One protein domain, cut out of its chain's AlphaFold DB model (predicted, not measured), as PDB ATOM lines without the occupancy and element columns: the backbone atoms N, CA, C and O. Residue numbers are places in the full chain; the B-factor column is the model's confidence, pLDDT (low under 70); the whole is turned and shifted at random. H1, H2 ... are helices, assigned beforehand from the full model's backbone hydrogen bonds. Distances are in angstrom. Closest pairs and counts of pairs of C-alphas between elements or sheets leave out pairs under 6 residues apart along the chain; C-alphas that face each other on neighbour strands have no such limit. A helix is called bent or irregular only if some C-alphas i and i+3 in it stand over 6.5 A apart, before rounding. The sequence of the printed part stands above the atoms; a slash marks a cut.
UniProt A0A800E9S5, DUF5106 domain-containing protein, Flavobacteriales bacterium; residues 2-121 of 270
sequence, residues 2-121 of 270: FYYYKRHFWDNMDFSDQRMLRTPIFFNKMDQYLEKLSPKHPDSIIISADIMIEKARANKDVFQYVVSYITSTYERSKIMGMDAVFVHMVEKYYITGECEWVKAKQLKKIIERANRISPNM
ATOM      1  N   PHE A   2     113.314 116.181 179.302       88.69
ATOM      2  CA  PHE A   2     112.240 117.014 178.719       88.69
ATOM      3  C   PHE A   2     112.053 116.866 177.194       88.69
ATOM      4  O   PHE A   2     110.951 116.572 176.742       88.69
ATOM      5  N   TYR A   3     113.120 117.009 176.397       88.12
ATOM      6  CA  TYR A   3     113.020 116.922 174.931       88.12
ATOM      7  C   TYR A   3     112.520 115.560 174.438       88.12
ATOM      8  O   TYR A   3     111.721 115.495 173.508       88.12
ATOM      9  N   TYR A   4     112.946 114.481 175.103       90.94
ATOM     10  CA  TYR A   4     112.446 113.135 174.836       90.94
ATOM     11  C   TYR A   4     110.938 113.057 175.109       90.94
ATOM     12  O   TYR A   4     110.173 112.675 174.232       90.94
ATOM     13  N   TYR A   5     110.495 113.517 176.283       91.94
ATOM     14  CA  TYR A   5     109.072 113.546 176.626       91.94
ATOM     15  C   TYR A   5     108.240 114.349 175.617       91.94
ATOM     16  O   TYR A   5     107.212 113.862 175.154       91.94
ATOM     17  N   LYS A   6     108.697 115.545 175.217       92.12
ATOM     18  CA  LYS A   6     108.003 116.364 174.212       92.12
ATOM     19  C   LYS A   6     107.900 115.645 172.864       92.12
ATOM     20  O   LYS A   6     106.844 115.686 172.236       92.12
ATOM     21  N   ARG A   7     108.974 114.988 172.418       92.50
ATOM     22  CA  ARG A   7     109.007 114.262 171.138       92.50
ATOM     23  C   ARG A   7     108.021 113.091 171.114       92.50
ATOM     24  O   ARG A   7     107.350 112.906 170.106       92.50
ATOM     25  N   HIS A   8     107.913 112.366 172.226       94.50
ATOM     26  CA  HIS A   8     107.062 111.181 172.375       94.50
ATOM     27  C   HIS A   8     105.665 111.486 172.954       94.50
ATOM     28  O   HIS A   8     104.893 110.581 173.265       94.50
ATOM     29  N   PHE A   9     105.309 112.767 173.112       95.56
ATOM     30  CA  PHE A   9     104.070 113.194 173.777       95.56
ATOM     31  C   PHE A   9     102.794 112.656 173.102       95.56
ATOM     32  O   PHE A   9     101.793 112.365 173.765       95.56
ATOM     33  N   TRP A  10     102.844 112.506 171.778       95.38
ATOM     34  CA  TRP A  10     101.714 112.114 170.938       95.38
ATOM     35  C   TRP A  10     101.707 110.631 170.543       95.38
ATOM     36  O   TRP A  10     100.794 110.223 169.837       95.38
ATOM     37  N   ASP A  11     102.676 109.824 170.985       93.69
ATOM     38  CA  ASP A  11     102.847 108.437 170.514       93.69
ATOM     39  C   ASP A  11     101.648 107.538 170.834       93.69
ATOM     40  O   ASP A  11     101.287 106.670 170.048       93.69
ATOM     41  N   ASN A  12     100.988 107.790 171.966       91.31
ATOM     42  CA  ASN A  12      99.818 107.036 172.419       91.31
ATOM     43  C   ASN A  12      98.492 107.731 172.055       91.31
ATOM     44  O   ASN A  12      97.513 107.618 172.794       91.31
ATOM     45  N   MET A  13      98.475 108.537 170.991       93.06
ATOM     46  CA  MET A  13      97.269 109.190 170.482       93.06
ATOM     47  C   MET A  13      97.083 108.837 169.009       93.06
ATOM     48  O   MET A  13      97.926 109.167 168.179       93.06
ATOM     49  N   ASP A  14      95.959 108.208 168.688       94.44
ATOM     50  CA  ASP A  14      95.596 107.900 167.311       94.44
ATOM     51  C   ASP A  14      94.883 109.099 166.676       94.44
ATOM     52  O   ASP A  14      93.708 109.341 166.937       94.44
ATOM     53  N   PHE A  15      95.596 109.848 165.829       95.88
ATOM     54  CA  PHE A  15      95.035 111.008 165.134       95.88
ATOM     55  C   PHE A  15      94.024 110.641 164.032       95.88
ATOM     56  O   PHE A  15      93.353 111.532 163.511       95.88
ATOM     57  N   SER A  16      93.886 109.358 163.680       96.06
ATOM     58  CA  SER A  16      92.883 108.905 162.708       96.06
ATOM     59  C   SER A  16      91.479 108.749 163.317       96.06
ATOM     60  O   SER A  16      90.476 108.818 162.596       96.06
ATOM     61  N   ASP A  17      91.385 108.611 164.647       95.19
ATOM     62  CA  ASP A  17      90.135 108.380 165.371       95.19
ATOM     63  C   ASP A  17      89.444 109.683 165.808       95.19
ATOM     64  O   ASP A  17      89.665 110.220 166.896       95.19
ATOM     65  N   GLN A  18      88.505 110.161 164.990       94.50
ATOM     66  CA  GLN A  18      87.706 111.360 165.284       94.50
ATOM     67  C   GLN A  18      86.918 111.309 166.611       94.50
ATOM     68  O   GLN A  18      86.500 112.354 167.114       94.50
ATOM     69  N   ARG A  19      86.703 110.130 167.223       93.75
ATOM     70  CA  ARG A  19      85.980 110.024 168.506       93.75
ATOM     71  C   ARG A  19      86.687 110.795 169.619       93.75
ATOM     72  O   ARG A  19      86.005 111.288 170.517       93.75
ATOM     73  N   MET A  20      88.010 110.977 169.536       92.19
ATOM     74  CA  MET A  20      88.770 111.753 170.522       92.19
ATOM     75  C   MET A  20      88.317 113.218 170.609       92.19
ATOM     76  O   MET A  20      88.395 113.804 171.689       92.19
ATOM     77  N   LEU A  21      87.775 113.788 169.521       92.94
ATOM     78  CA  LEU A  21      87.249 115.159 169.486       92.94
ATOM     79  C   LEU A  21      86.025 115.341 170.397       92.94
ATOM     80  O   LEU A  21      85.707 116.455 170.799       92.94
ATOM     81  N   ARG A  22      85.348 114.241 170.753       90.50
ATOM     82  CA  ARG A  22      84.213 114.228 171.689       90.50
ATOM     83  C   ARG A  22      84.645 114.045 173.144       90.50
ATOM     84  O   ARG A  22      83.800 113.840 174.011       90.50
ATOM     85  N   THR A  23      85.948 114.092 173.422       89.56
ATOM     86  CA  THR A  23      86.503 113.896 174.763       89.56
ATOM     87  C   THR A  23      87.313 115.118 175.202       89.56
ATOM     88  O   THR A  23      87.994 115.735 174.381       89.56
ATOM     89  N   PRO A  24      87.336 115.447 176.505       89.31
ATOM     90  CA  PRO A  24      88.186 116.524 177.018       89.31
ATOM     91  C   PRO A  24      89.685 116.174 176.976       89.31
ATOM     92  O   PRO A  24      90.532 117.052 177.128       89.31
ATOM     93  N   ILE A  25      90.034 114.895 176.776       91.31
ATOM     94  CA  ILE A  25      91.417 114.402 176.808       91.31
ATOM     95  C   ILE A  25      92.244 115.028 175.686       91.31
ATOM     96  O   ILE A  25      93.369 115.466 175.928       91.31
ATOM     97  N   PHE A  26      91.696 115.078 174.468       92.75
ATOM     98  CA  PHE A  26      92.419 115.613 173.319       92.75
ATOM     99  C   PHE A  26      92.699 117.109 173.488       92.75
ATOM    100  O   PHE A  26      93.852 117.525 173.395       92.75
ATOM    101  N   PHE A  27      91.680 117.886 173.866       90.25
ATOM    102  CA  PHE A  27      91.807 119.314 174.166       90.25
ATOM    103  C   PHE A  27      92.883 119.599 175.224       90.25
ATOM    104  O   PHE A  27      93.830 120.339 174.965       90.25
ATOM    105  N   ASN A  28      92.810 118.927 176.378       92.88
ATOM    106  CA  ASN A  28      93.780 119.114 177.461       92.88
ATOM    107  C   ASN A  28      95.215 118.769 177.035       92.88
ATOM    108  O   ASN A  28      96.169 119.392 177.506       92.88
ATOM    109  N   LYS A  29      95.383 117.780 176.148       94.31
ATOM    110  CA  LYS A  29      96.695 117.427 175.599       94.31
ATOM    111  C   LYS A  29      97.213 118.466 174.610       94.31
ATOM    112  O   LYS A  29      98.404 118.761 174.663       94.31
ATOM    113  N   MET A  30      96.360 119.038 173.755       94.19
ATOM    114  CA  MET A  30      96.767 120.138 172.869       94.19
ATOM    115  C   MET A  30      97.261 121.330 173.692       94.19
ATOM    116  O   MET A  30      98.362 121.822 173.454       94.19
ATOM    117  N   ASP A  31      96.501 121.715 174.718       91.75
ATOM    118  CA  ASP A  31      96.874 122.796 175.632       91.75
ATOM    119  C   ASP A  31      98.166 122.488 176.375       91.75
ATOM    120  O   ASP A  31      99.060 123.323 176.457       91.75
ATOM    121  N   GLN A  32      98.326 121.268 176.888       94.31
ATOM    122  CA  GLN A  32      99.578 120.864 177.518       94.31
ATOM    123  C   GLN A  32     100.759 120.972 176.542       94.31
ATOM    124  O   GLN A  32     101.821 121.467 176.921       94.31
ATOM    125  N   TYR A  33     100.590 120.538 175.295       95.38
ATOM    126  CA  TYR A  33     101.657 120.555 174.301       95.38
ATOM    127  C   TYR A  33     102.058 121.979 173.891       95.38
ATOM    128  O   TYR A  33     103.248 122.308 173.868       95.38
ATOM    129  N   LEU A  34     101.072 122.831 173.611       94.00
ATOM    130  CA  LEU A  34     101.287 124.204 173.160       94.00
ATOM    131  C   LEU A  34     101.654 125.153 174.307       94.00
ATOM    132  O   LEU A  34     102.603 125.911 174.178       94.00
ATOM    133  N   GLU A  35     100.974 125.097 175.453       89.75
ATOM    134  CA  GLU A  35     101.176 126.076 176.535       89.75
ATOM    135  C   GLU A  35     102.225 125.656 177.568       89.75
ATOM    136  O   GLU A  35     102.858 126.517 178.183       89.75
ATOM    137  N   LYS A  36     102.395 124.347 177.812       90.38
ATOM    138  CA  LYS A  36     103.270 123.844 178.893       90.38
ATOM    139  C   LYS A  36     104.566 123.223 178.387       90.38
ATOM    140  O   LYS A  36     105.581 123.304 179.072       90.38
ATOM    141  N   LEU A  37     104.541 122.583 177.218       93.50
ATOM    142  CA  LEU A  37     105.710 121.909 176.640       93.50
ATOM    143  C   LEU A  37     106.395 122.727 175.546       93.50
ATOM    144  O   LEU A  37     107.378 122.272 174.957       93.50
ATOM    145  N   SER A  38     105.916 123.932 175.263       92.62
ATOM    146  CA  SER A  38     106.537 124.818 174.286       92.62
ATOM    147  C   SER A  38     106.936 126.129 174.947       92.62
ATOM    148  O   SER A  38     106.144 126.694 175.702       92.62
ATOM    149  N   PRO A  39     108.164 126.617 174.695       92.12
ATOM    150  CA  PRO A  39     108.525 127.977 175.060       92.12
ATOM    151  C   PRO A  39     107.472 128.956 174.545       92.12
ATOM    152  O   PRO A  39     106.987 128.809 173.422       92.12
ATOM    153  N   LYS A  40     107.140 129.965 175.356       90.44
ATOM    154  CA  LYS A  40     106.173 131.017 175.008       90.44
ATOM    155  C   LYS A  40     106.788 132.030 174.040       90.44
ATOM    156  O   LYS A  40     106.842 133.221 174.319       90.44
ATOM    157  N   HIS A  41     107.261 131.516 172.913       92.94
ATOM    158  CA  HIS A  41     107.858 132.247 171.811       92.94
ATOM    159  C   HIS A  41     107.204 131.791 170.502       92.94
ATOM    160  O   HIS A  41     107.064 130.575 170.318       92.94
ATOM    161  N   PRO A  42     106.833 132.708 169.590       94.44
ATOM    162  CA  PRO A  42     106.133 132.362 168.353       94.44
ATOM    163  C   PRO A  42     106.795 131.232 167.564       94.44
ATOM    164  O   PRO A  42     106.123 130.253 167.266       94.44
ATOM    165  N   ASP A  43     108.111 131.278 167.342       94.19
ATOM    166  CA  ASP A  43     108.833 130.237 166.588       94.19
ATOM    167  C   ASP A  43     108.681 128.835 167.198       94.19
ATOM    168  O   ASP A  43     108.461 127.845 166.502       94.19
ATOM    169  N   SER A  44     108.755 128.744 168.528       95.50
ATOM    170  CA  SER A  44     108.617 127.471 169.242       95.50
ATOM    171  C   SER A  44     107.193 126.924 169.173       95.50
ATOM    172  O   SER A  44     106.986 125.707 169.080       95.50
ATOM    173  N   ILE A  45     106.215 127.823 169.243       97.00
ATOM    174  CA  ILE A  45     104.802 127.490 169.121       97.00
ATOM    175  C   ILE A  45     104.473 127.074 167.689       97.00
ATOM    176  O   ILE A  45     103.821 126.052 167.523       97.00
ATOM    177  N   ILE A  46     104.970 127.791 166.678       98.00
ATOM    178  CA  ILE A  46     104.797 127.478 165.253       98.00
ATOM    179  C   ILE A  46     105.284 126.060 164.953       98.00
ATOM    180  O   ILE A  46     104.529 125.257 164.412       98.00
ATOM    181  N   ILE A  47     106.492 125.700 165.401       97.25
ATOM    182  CA  ILE A  47     107.024 124.338 165.229       97.25
ATOM    183  C   ILE A  47     106.101 123.299 165.885       97.25
ATOM    184  O   ILE A  47     105.836 122.237 165.324       97.25
ATOM    185  N   SER A  48     105.604 123.593 167.086       97.12
ATOM    186  CA  SER A  48     104.751 122.664 167.836       97.12
ATOM    187  C   SER A  48     103.352 122.541 167.215       97.12
ATOM    188  O   SER A  48     102.794 121.443 167.165       97.12
ATOM    189  N   ALA A  49     102.807 123.640 166.694       97.69
ATOM    190  CA  ALA A  49     101.569 123.675 165.929       97.69
ATOM    191  C   ALA A  49     101.704 122.830 164.658       97.69
ATOM    192  O   ALA A  49     100.901 121.923 164.451       97.69
ATOM    193  N   ASP A  50     102.767 123.047 163.884       98.12
ATOM    194  CA  ASP A  50     103.049 122.312 162.653       98.12
ATOM    195  C   ASP A  50     103.129 120.798 162.898       98.12
ATOM    196  O   ASP A  50     102.451 120.031 162.220       98.12
ATOM    197  N   ILE A  51     103.872 120.352 163.919       96.75
ATOM    198  CA  ILE A  51     103.966 118.923 164.278       96.75
ATOM    199  C   ILE A  51     102.582 118.315 164.542       96.75
ATOM    200  O   ILE A  51     102.302 117.186 164.131       96.75
ATOM    201  N   MET A  52     101.723 119.036 165.261       95.69
ATOM    202  CA  MET A  52     100.390 118.556 165.614       95.69
ATOM    203  C   MET A  52      99.449 118.544 164.404       95.69
ATOM    204  O   MET A  52      98.684 117.595 164.243       95.69
ATOM    205  N   ILE A  53      99.533 119.553 163.537       97.44
ATOM    206  CA  ILE A  53      98.737 119.643 162.310       97.44
ATOM    207  C   ILE A  53      99.116 118.528 161.335       97.44
ATOM    208  O   ILE A  53      98.229 117.866 160.802       97.44
ATOM    209  N   GLU A  54     100.411 118.248 161.163       97.38
ATOM    210  CA  GLU A  54     100.872 117.159 160.295       97.38
ATOM    211  C   GLU A  54     100.390 115.787 160.788       97.38
ATOM    212  O   GLU A  54      99.959 114.960 159.987       97.38
ATOM    213  N   LYS A  55     100.354 115.555 162.108       96.75
ATOM    214  CA  LYS A  55      99.717 114.352 162.676       96.75
ATOM    215  C   LYS A  55      98.210 114.321 162.410       96.75
ATOM    216  O   LYS A  55      97.666 113.271 162.074       96.75
ATOM    217  N   ALA A  56      97.541 115.467 162.527       97.25
ATOM    218  CA  ALA A  56      96.100 115.596 162.333       97.25
ATOM    219  C   ALA A  56      95.634 115.334 160.898       97.25
ATOM    220  O   ALA A  56      94.478 114.968 160.711       97.25
ATOM    221  N   ARG A  57      96.522 115.411 159.895       96.38
ATOM    222  CA  ARG A  57      96.206 115.054 158.497       96.38
ATOM    223  C   ARG A  57      95.699 113.621 158.318       96.38
ATOM    224  O   ARG A  57      95.068 113.338 157.304       96.38
ATOM    225  N   ALA A  58      95.929 112.735 159.290       97.38
ATOM    226  CA  ALA A  58      95.383 111.380 159.293       97.38
ATOM    227  C   ALA A  58      93.841 111.338 159.230       97.38
ATOM    228  O   ALA A  58      93.278 110.326 158.814       97.38
ATOM    229  N   ASN A  59      93.146 112.415 159.621       97.75
ATOM    230  CA  ASN A  59      91.689 112.512 159.555       97.75
ATOM    231  C   ASN A  59      91.231 113.962 159.293       97.75
ATOM    232  O   ASN A  59      91.667 114.889 159.972       97.75
ATOM    233  N   LYS A  60      90.303 114.164 158.346       96.69
ATOM    234  CA  LYS A  60      89.831 115.506 157.951       96.69
ATOM    235  C   LYS A  60      89.195 116.298 159.100       96.69
ATOM    236  O   LYS A  60      89.478 117.486 159.229       96.69
ATOM    237  N   ASP A  61      88.392 115.655 159.945       96.88
ATOM    238  CA  ASP A  61      87.707 116.321 161.060       96.88
ATOM    239  C   ASP A  61      88.706 116.746 162.145       96.88
ATOM    240  O   ASP A  61      88.603 117.831 162.722       96.88
ATOM    241  N   VAL A  62      89.718 115.909 162.389       97.25
ATOM    242  CA  VAL A  62      90.797 116.192 163.346       97.25
ATOM    243  C   VAL A  62      91.683 117.320 162.827       97.25
ATOM    244  O   VAL A  62      91.960 118.260 163.569       97.25
ATOM    245  N   PHE A  63      92.072 117.273 161.550       97.88
ATOM    246  CA  PHE A  63      92.816 118.343 160.886       97.88
ATOM    247  C   PHE A  63      92.078 119.681 160.976       97.88
ATOM    248  O   PHE A  63      92.633 120.660 161.480       97.88
ATOM    249  N   GLN A  64      90.802 119.703 160.580       97.50
ATOM    250  CA  GLN A  64      89.954 120.888 160.668       97.50
ATOM    251  C   GLN A  64      89.904 121.442 162.093       97.50
ATOM    252  O   GLN A  64      90.050 122.654 162.292       97.50
ATOM    253  N   TYR A  65      89.695 120.573 163.084       96.62
ATOM    254  CA  TYR A  65      89.611 120.975 164.481       96.62
ATOM    255  C   TYR A  65      90.929 121.572 164.986       96.62
ATOM    256  O   TYR A  65      90.914 122.667 165.543       96.62
ATOM    257  N   VAL A  66      92.063 120.906 164.747       97.31
ATOM    258  CA  VAL A  66      93.390 121.359 165.195       97.31
ATOM    259  C   VAL A  66      93.763 122.697 164.550       97.31
ATOM    260  O   VAL A  66      94.120 123.635 165.263       97.31
ATOM    261  N   VAL A  67      93.622 122.828 163.225       98.00
ATOM    262  CA  VAL A  67      93.926 124.080 162.507       98.00
ATOM    263  C   VAL A  67      93.037 125.220 163.003       98.00
ATOM    264  O   VAL A  67      93.534 126.301 163.328       98.00
ATOM    265  N   SER A  68      91.729 124.971 163.125       97.00
ATOM    266  CA  SER A  68      90.778 125.982 163.602       97.00
ATOM    267  C   SER A  68      91.053 126.375 165.052       97.00
ATOM    268  O   SER A  68      90.966 127.557 165.384       97.00
ATOM    269  N   TYR A  69      91.407 125.412 165.906       96.00
ATOM    270  CA  TYR A  69      91.728 125.648 167.309       96.00
ATOM    271  C   TYR A  69      92.943 126.564 167.458       96.00
ATOM    272  O   TYR A  69      92.837 127.623 168.070       96.00
ATOM    273  N   ILE A  70      94.069 126.198 166.842       97.50
ATOM    274  CA  ILE A  70      95.328 126.950 166.932       97.50
ATOM    275  C   ILE A  70      95.139 128.368 166.391       97.50
ATOM    276  O   ILE A  70      95.445 129.337 167.084       97.50
ATOM    277  N   THR A  71      94.570 128.499 165.191       97.50
ATOM    278  CA  THR A  71      94.345 129.803 164.545       97.50
ATOM    279  C   THR A  71      93.517 130.722 165.442       97.50
ATOM    280  O   THR A  71      93.911 131.848 165.724       97.50
ATOM    281  N   SER A  72      92.407 130.202 165.963       95.88
ATOM    282  CA  SER A  72      91.477 130.903 166.851       95.88
ATOM    283  C   SER A  72      92.120 131.294 168.190       95.88
ATOM    284  O   SER A  72      91.896 132.396 168.696       95.88
ATOM    285  N   THR A  73      92.928 130.408 168.773       95.25
ATOM    286  CA  THR A  73      93.637 130.644 170.039       95.25
ATOM    287  C   THR A  73      94.654 131.771 169.906       95.25
ATOM    288  O   THR A  73      94.650 132.695 170.723       95.25
ATOM    289  N   TYR A  74      95.482 131.745 168.859       96.00
ATOM    290  CA  TYR A  74      96.536 132.743 168.686       96.00
ATOM    291  C   TYR A  74      96.035 134.068 168.106       96.00
ATOM    292  O   TYR A  74      96.581 135.107 168.464       96.00
ATOM    293  N   GLU A  75      94.933 134.074 167.346       94.69
ATOM    294  CA  GLU A  75      94.244 135.315 166.953       94.69
ATOM    295  C   GLU A  75      93.779 136.125 168.178       94.69
ATOM    296  O   GLU A  75      93.862 137.353 168.190       94.69
ATOM    297  N   ARG A  76      93.303 135.442 169.230       93.19
ATOM    298  CA  ARG A  76      92.828 136.070 170.479       93.19
ATOM    299  C   ARG A  76      93.910 136.254 171.539       93.19
ATOM    300  O   ARG A  76      93.605 136.756 172.627       93.19
ATOM    301  N   SER A  77      95.138 135.816 171.276       92.44
ATOM    302  CA  SER A  77      96.197 135.864 172.276       92.44
ATOM    303  C   SER A  77      96.498 137.306 172.675       92.44
ATOM    304  O   SER A  77      96.660 138.192 171.840       92.44
ATOM    305  N   LYS A  78      96.587 137.539 173.985       89.25
ATOM    306  CA  LYS A  78      97.000 138.830 174.558       89.25
ATOM    307  C   LYS A  78      98.510 138.905 174.790       89.25
ATOM    308  O   LYS A  78      99.000 139.915 175.287       89.25
ATOM    309  N   ILE A  79      99.236 137.829 174.489       90.88
ATOM    310  CA  ILE A  79     100.688 137.774 174.638       90.88
ATOM    311  C   ILE A  79     101.311 138.465 173.424       90.88
ATOM    312  O   ILE A  79     101.031 138.107 172.281       90.88
ATOM    313  N   MET A  80     102.165 139.453 173.685       91.94
ATOM    314  CA  MET A  80     102.873 140.205 172.654       91.94
ATOM    315  C   MET A  80     103.660 139.267 171.720       91.94
ATOM    316  O   MET A  80     104.394 138.403 172.191       91.94
ATOM    317  N   GLY A  81     103.497 139.442 170.405       92.94
ATOM    318  CA  GLY A  81     104.187 138.669 169.364       92.94
ATOM    319  C   GLY A  81     103.512 137.352 168.966       92.94
ATOM    320  O   GLY A  81     103.854 136.787 167.931       92.94
ATOM    321  N   MET A  82     102.531 136.856 169.731       94.88
ATOM    322  CA  MET A  82     101.830 135.604 169.393       94.88
ATOM    323  C   MET A  82     100.927 135.713 168.159       94.88
ATOM    324  O   MET A  82     100.531 134.695 167.593       94.88
ATOM    325  N   ASP A  83     100.652 136.931 167.702       94.00
ATOM    326  CA  ASP A  83      99.998 137.206 166.427       94.00
ATOM    327  C   ASP A  83     100.793 136.658 165.228       94.00
ATOM    328  O   ASP A  83     100.189 136.318 164.212       94.00
ATOM    329  N   ALA A  84     102.109 136.450 165.368       96.56
ATOM    330  CA  ALA A  84     102.921 135.757 164.368       96.56
ATOM    331  C   ALA A  84     102.514 134.285 164.167       96.56
ATOM    332  O   ALA A  84     102.573 133.784 163.047       96.56
ATOM    333  N   VAL A  85     102.031 133.599 165.212       97.75
ATOM    334  CA  VAL A  85     101.509 132.228 165.075       97.75
ATOM    335  C   VAL A  85     100.225 132.243 164.247       97.75
ATOM    336  O   VAL A  85     100.055 131.414 163.360       97.75
ATOM    337  N   PHE A  86      99.335 133.210 164.490       98.00
ATOM    338  CA  PHE A  86      98.130 133.385 163.679       98.00
ATOM    339  C   PHE A  86      98.471 133.661 162.208       98.00
ATOM    340  O   PHE A  86      97.914 133.007 161.330       98.00
ATOM    341  N   VAL A  87      99.409 134.576 161.938       97.69
ATOM    342  CA  VAL A  87      99.855 134.879 160.568       97.69
ATOM    343  C   VAL A  87     100.416 133.629 159.892       97.69
ATOM    344  O   VAL A  87      99.963 133.298 158.799       97.69
ATOM    345  N   HIS A  88     101.291 132.874 160.568       98.31
ATOM    346  CA  HIS A  88     101.818 131.602 160.056       98.31
ATOM    347  C   HIS A  88     100.703 130.612 159.710       98.31
ATOM    348  O   HIS A  88     100.710 130.026 158.629       98.31
ATOM    349  N   MET A  89      99.715 130.449 160.597       98.31
ATOM    350  CA  MET A  89      98.586 129.555 160.343       98.31
ATOM    351  C   MET A  89      97.820 129.956 159.079       98.31
ATOM    352  O   MET A  89      97.490 129.100 158.258       98.31
ATOM    353  N   VAL A  90      97.558 131.254 158.905       98.25
ATOM    354  CA  VAL A  90      96.837 131.770 157.737       98.25
ATOM    355  C   VAL A  90      97.649 131.590 156.458       98.25
ATOM    356  O   VAL A  90      97.125 131.056 155.480       98.25
ATOM    357  N   GLU A  91      98.922 131.980 156.467       97.38
ATOM    358  CA  GLU A  91      99.810 131.884 155.305       97.38
ATOM    359  C   GLU A  91     100.021 130.434 154.861       97.38
ATOM    360  O   GLU A  91      99.950 130.139 153.668       97.38
ATOM    361  N   LYS A  92     100.217 129.516 155.812       97.69
ATOM    362  CA  LYS A  92     100.560 128.126 155.510       97.69
ATOM    363  C   LYS A  92      99.359 127.234 155.207       97.69
ATOM    364  O   LYS A  92      99.496 126.341 154.378       97.69
ATOM    365  N   TYR A  93      98.210 127.447 155.855       97.31
ATOM    366  CA  TYR A  93      97.072 126.516 155.775       97.31
ATOM    367  C   TYR A  93      95.802 127.116 155.157       97.31
ATOM    368  O   TYR A  93      95.018 126.396 154.539       97.31
ATOM    369  N   TYR A  94      95.560 128.422 155.311       97.38
ATOM    370  CA  TYR A  94      94.349 129.056 154.770       97.38
ATOM    371  C   TYR A  94      94.570 129.561 153.342       97.38
ATOM    372  O   TYR A  94      93.723 129.329 152.480       97.38
ATOM    373  N   ILE A  95      95.699 130.225 153.073       96.25
ATOM    374  CA  ILE A  95      96.027 130.761 151.740       96.25
ATOM    375  C   ILE A  95      96.319 129.638 150.734       96.25
ATOM    376  O   ILE A  95      95.974 129.762 149.562       96.25
ATOM    377  N   THR A  96      96.893 128.524 151.190       95.00
ATOM    378  CA  THR A  96      97.215 127.343 150.367       95.00
ATOM    379  C   THR A  96      95.992 126.504 149.980       95.00
ATOM    380  O   THR A  96      96.123 125.565 149.200       95.00
ATOM    381  N   GLY A  97      94.800 126.842 150.484       92.31
ATOM    382  CA  GLY A  97      93.544 126.177 150.124       92.31
ATOM    383  C   GLY A  97      93.248 124.889 150.895       92.31
ATOM    384  O   GLY A  97      92.269 124.219 150.587       92.31
ATOM    385  N   GLU A  98      94.030 124.551 151.924       94.06
ATOM    386  CA  GLU A  98      93.815 123.333 152.721       94.06
ATOM    387  C   GLU A  98      92.577 123.417 153.636       94.06
ATOM    388  O   GLU A  98      92.050 122.400 154.089       94.06
ATOM    389  N   CYS A  99      92.088 124.632 153.900       94.19
ATOM    390  CA  CYS A  99      90.946 124.901 154.773       94.19
ATOM    391  C   CYS A  99      89.596 124.914 154.026       94.19
ATOM    392  O   CYS A  99      88.861 125.903 154.079       94.19
ATOM    393  N   GLU A 100      89.240 123.816 153.347       93.38
ATOM    394  CA  GLU A 100      88.023 123.700 152.509       93.38
ATOM    395  C   GLU A 100      86.704 123.959 153.268       93.38
ATOM    396  O   GLU A 100      85.698 124.356 152.679       93.38
ATOM    397  N   TRP A 101      86.695 123.772 154.593       95.25
ATOM    398  CA  TRP A 101      85.525 124.014 155.447       95.25
ATOM    399  C   TRP A 101      85.203 125.505 155.640       95.25
ATOM    400  O   TRP A 101      84.137 125.856 156.157       95.25
ATOM    401  N   VAL A 102      86.114 126.403 155.254       95.69
ATOM    402  CA  VAL A 102      85.963 127.846 155.444       95.69
ATOM    403  C   VAL A 102      85.316 128.466 154.209       95.69
ATOM    404  O   VAL A 102      85.879 128.500 153.119       95.69
ATOM    405  N   LYS A 103      84.124 129.045 154.386       96.31
ATOM    406  CA  LYS A 103      83.414 129.741 153.301       96.31
ATOM    407  C   LYS A 103      84.234 130.923 152.775       96.31
ATOM    408  O   LYS A 103      84.791 131.681 153.567       96.31
ATOM    409  N   ALA A 104      84.176 131.186 151.468       95.44
ATOM    410  CA  ALA A 104      84.959 132.235 150.796       95.44
ATOM    411  C   ALA A 104      84.906 133.619 151.482       95.44
ATOM    412  O   ALA A 104      85.933 134.269 151.663       95.44
ATOM    413  N   LYS A 105      83.722 134.064 151.933       96.75
ATOM    414  CA  LYS A 105      83.569 135.348 152.648       96.75
ATOM    415  C   LYS A 105      84.324 135.375 153.982       96.75
ATOM    416  O   LYS A 105      84.853 136.414 154.361       96.75
ATOM    417  N   GLN A 106      84.335 134.262 154.708       95.94
ATOM    418  CA  GLN A 106      85.060 134.139 155.971       95.94
ATOM    419  C   GLN A 106      86.562 134.006 155.721       95.94
ATOM    420  O   GLN A 106      87.335 134.691 156.381       95.94
ATOM    421  N   LEU A 107      86.960 133.203 154.729       96.69
ATOM    422  CA  LEU A 107      88.354 133.049 154.317       96.69
ATOM    423  C   LEU A 107      88.975 134.404 153.959       96.69
ATOM    424  O   LEU A 107      90.035 134.747 154.471       96.69
ATOM    425  N   LYS A 108      88.260 135.223 153.177       96.75
ATOM    426  CA  LYS A 108      88.685 136.587 152.839       96.75
ATOM    427  C   LYS A 108      88.956 137.436 154.085       96.75
ATOM    428  O   LYS A 108      90.001 138.065 154.157       96.75
ATOM    429  N   LYS A 109      88.071 137.405 155.089       95.69
ATOM    430  CA  LYS A 109      88.268 138.152 156.345       95.69
ATOM    431  C   LYS A 109      89.487 137.674 157.137       95.69
ATOM    432  O   LYS A 109      90.201 138.498 157.695       95.69
ATOM    433  N   ILE A 110      89.714 136.360 157.187       96.06
ATOM    434  CA  ILE A 110      90.868 135.765 157.876       96.06
ATOM    435  C   ILE A 110      92.172 136.213 157.198       96.06
ATOM    436  O   ILE A 110      93.091 136.674 157.873       96.06
ATOM    437  N   ILE A 111      92.218 136.160 155.865       96.38
ATOM    438  CA  ILE A 111      93.371 136.609 155.073       96.38
ATOM    439  C   ILE A 111      93.588 138.120 155.226       96.38
ATOM    440  O   ILE A 111      94.706 138.556 155.477       96.38
ATOM    441  N   GLU A 112      92.533 138.934 155.143       94.00
ATOM    442  CA  GLU A 112      92.618 140.384 155.358       94.00
ATOM    443  C   GLU A 112      93.153 140.725 156.753       94.00
ATOM    444  O   GLU A 112      93.979 141.629 156.890       94.00
ATOM    445  N   ARG A 113      92.732 139.987 157.788       93.50
ATOM    446  CA  ARG A 113      93.251 140.152 159.149       93.50
ATOM    447  C   ARG A 113      94.748 139.846 159.215       93.50
ATOM    448  O   ARG A 113      95.491 140.658 159.763       93.50
ATOM    449  N   ALA A 114      95.193 138.725 158.644       95.25
ATOM    450  CA  ALA A 114      96.611 138.361 158.609       95.25
ATOM    451  C   ALA A 114      97.448 139.391 157.835       95.25
ATOM    452  O   ALA A 114      98.478 139.835 158.335       95.25
ATOM    453  N   ASN A 115      96.955 139.867 156.689       92.81
ATOM    454  CA  ASN A 115      97.629 140.882 155.876       92.81
ATOM    455  C   ASN A 115      97.782 142.233 156.596       92.81
ATOM    456  O   ASN A 115      98.744 142.951 156.339       92.81
ATOM    457  N   ARG A 116      96.868 142.586 157.513       91.00
ATOM    458  CA  ARG A 116      96.997 143.785 158.368       91.00
ATOM    459  C   ARG A 116      98.019 143.594 159.494       91.00
ATOM    460  O   ARG A 116      98.698 144.541 159.884       91.00
ATOM    461  N   ILE A 117      98.138 142.380 160.029       92.81
ATOM    462  CA  ILE A 117      99.060 142.065 161.130       92.81
ATOM    463  C   ILE A 117     100.495 141.892 160.626       92.81
ATOM    464  O   ILE A 117     101.411 142.442 161.236       92.81
ATOM    465  N   SER A 118     100.681 141.150 159.531       93.88
ATOM    466  CA  SER A 118     101.977 140.730 158.987       93.88
ATOM    467  C   SER A 118     103.021 141.862 158.867       93.88
ATOM    468  O   SER A 118     104.131 141.689 159.377       93.88
ATOM    469  N   PRO A 119     102.705 143.061 158.323       93.50
ATOM    470  CA  PRO A 119     103.685 144.151 158.233       93.50
ATOM    471  C   PRO A 119     104.047 144.780 159.590       93.50
ATOM    472  O   PRO A 119     105.053 145.475 159.693       93.50
ATOM    473  N   ASN A 120     103.250 144.530 160.633       94.75
ATOM    474  CA  ASN A 120     103.416 145.083 161.977       94.75
ATOM    475  C   ASN A 120     103.912 144.043 162.994       94.75
ATOM    476  O   ASN A 120     103.689 144.212 164.197       94.75
ATOM    477  N   MET A 121     104.484 142.923 162.552       94.88
ATOM    478  CA  MET A 121     105.046 141.917 163.457       94.88
ATOM    479  C   MET A 121     106.377 142.383 164.054       94.88
ATOM    480  O   MET A 121     107.062 143.241 163.499       94.88
TER     481      MET A 121
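AT A GLANCE: This is residues 2 to 121 of the 270 residues of the protein "DUF5106 domain-containing protein" of Flavobacteriales bacterium (UniProt A0A800E9S5). Five helices, H3 to H7, run up and down, each folding back on the one before; H4, H5 and H6 form a three-helix bundle in the middle, H3 packs on H4 at one end, and H7 packs on H6 at the other. Two short helices come first, at the H3 end: H1 touches no helix, and H2 sits by the beginning of H5. The printed part has 120 residues with seven named helices, H1 to H7 in chain order, and no named strand; its class is all helix. It is compact, with a radius of gyration of the C-alphas of 14.3 A and spans of 39 by 29 by 21 A.

IN THESE COORDINATES: Find C-alpha 2 at (112.240, 117.014, 178.719), where H1, residues 2 to 7, begins. Next come H2, residues 18 to 22, and H3, residues 24 to 36, which is 16.9 A long. H4, residues 42 to 56, begins at C-alpha 42 at (106.133, 132.362, 168.353) and runs 20.4 A. H5 spans residues 60 to 75 over 22.2 A, and H6 residues 83 to 94 over 15.3 A. H7, residues 104 to 120, is the longest at 25.1 A and ends at C-alpha 120 at (103.416, 145.083, 161.977). H7 is irregular, but only just: C-alphas 116 and 119 are 6.7 A apart.

HOW THE PARTS SIT: Begin with the up-and-down bundle of H4, H5 and H6, each running against the one before it. H4 and H5 form a helical hairpin at a shallow tilt of 15 degrees; their closest C-alphas are those of Ala 56 and Phe 63, 4.5 A apart. H5 and H6 form another at 29 degrees, closest at the C-alphas of Thr 71 and Phe 86, 5.3 A. H4, with residues 42 to 46 alone, touches H6, running the same way; the closest C-alphas are those of Pro 42 and Val 85, 5.7 A. Walking outward, H6 and H7 make a hairpin at a steep tilt of 41 degrees, closest at the C-alphas of Val 87 and Ala 114, 5.1 A. H3, with residues 33 to 34 alone, touches H4 in a hairpin, the C-alphas of Leu 34 and Ile 45 being closest at 6.3 A. H2 only just touches H5, with 3 pairs of C-alphas within 8 A, closest at Gln 18 and Val 62, 6.1 A. H1 is close to H3 but not clearly touching, the C-alphas of Lys 6 and Tyr 33 being closest at 7.6 A. H3 and H7 are apart. Every O i to N i+4 pair is within hydrogen-bond range in H1, H3, H4, H5 and H6; in H7 it is 11 of 13, and in H2 0 of 1, beside 2 of 2 O i to N i+3 pairs.

THE WHOLE: Look for the farthest C-alphas at Phe 2 and Lys 105, 42.9 A apart. The printed part has no cut and no long link. Mean pLDDT of the printed part is 94.7, and no printed residue is under 70.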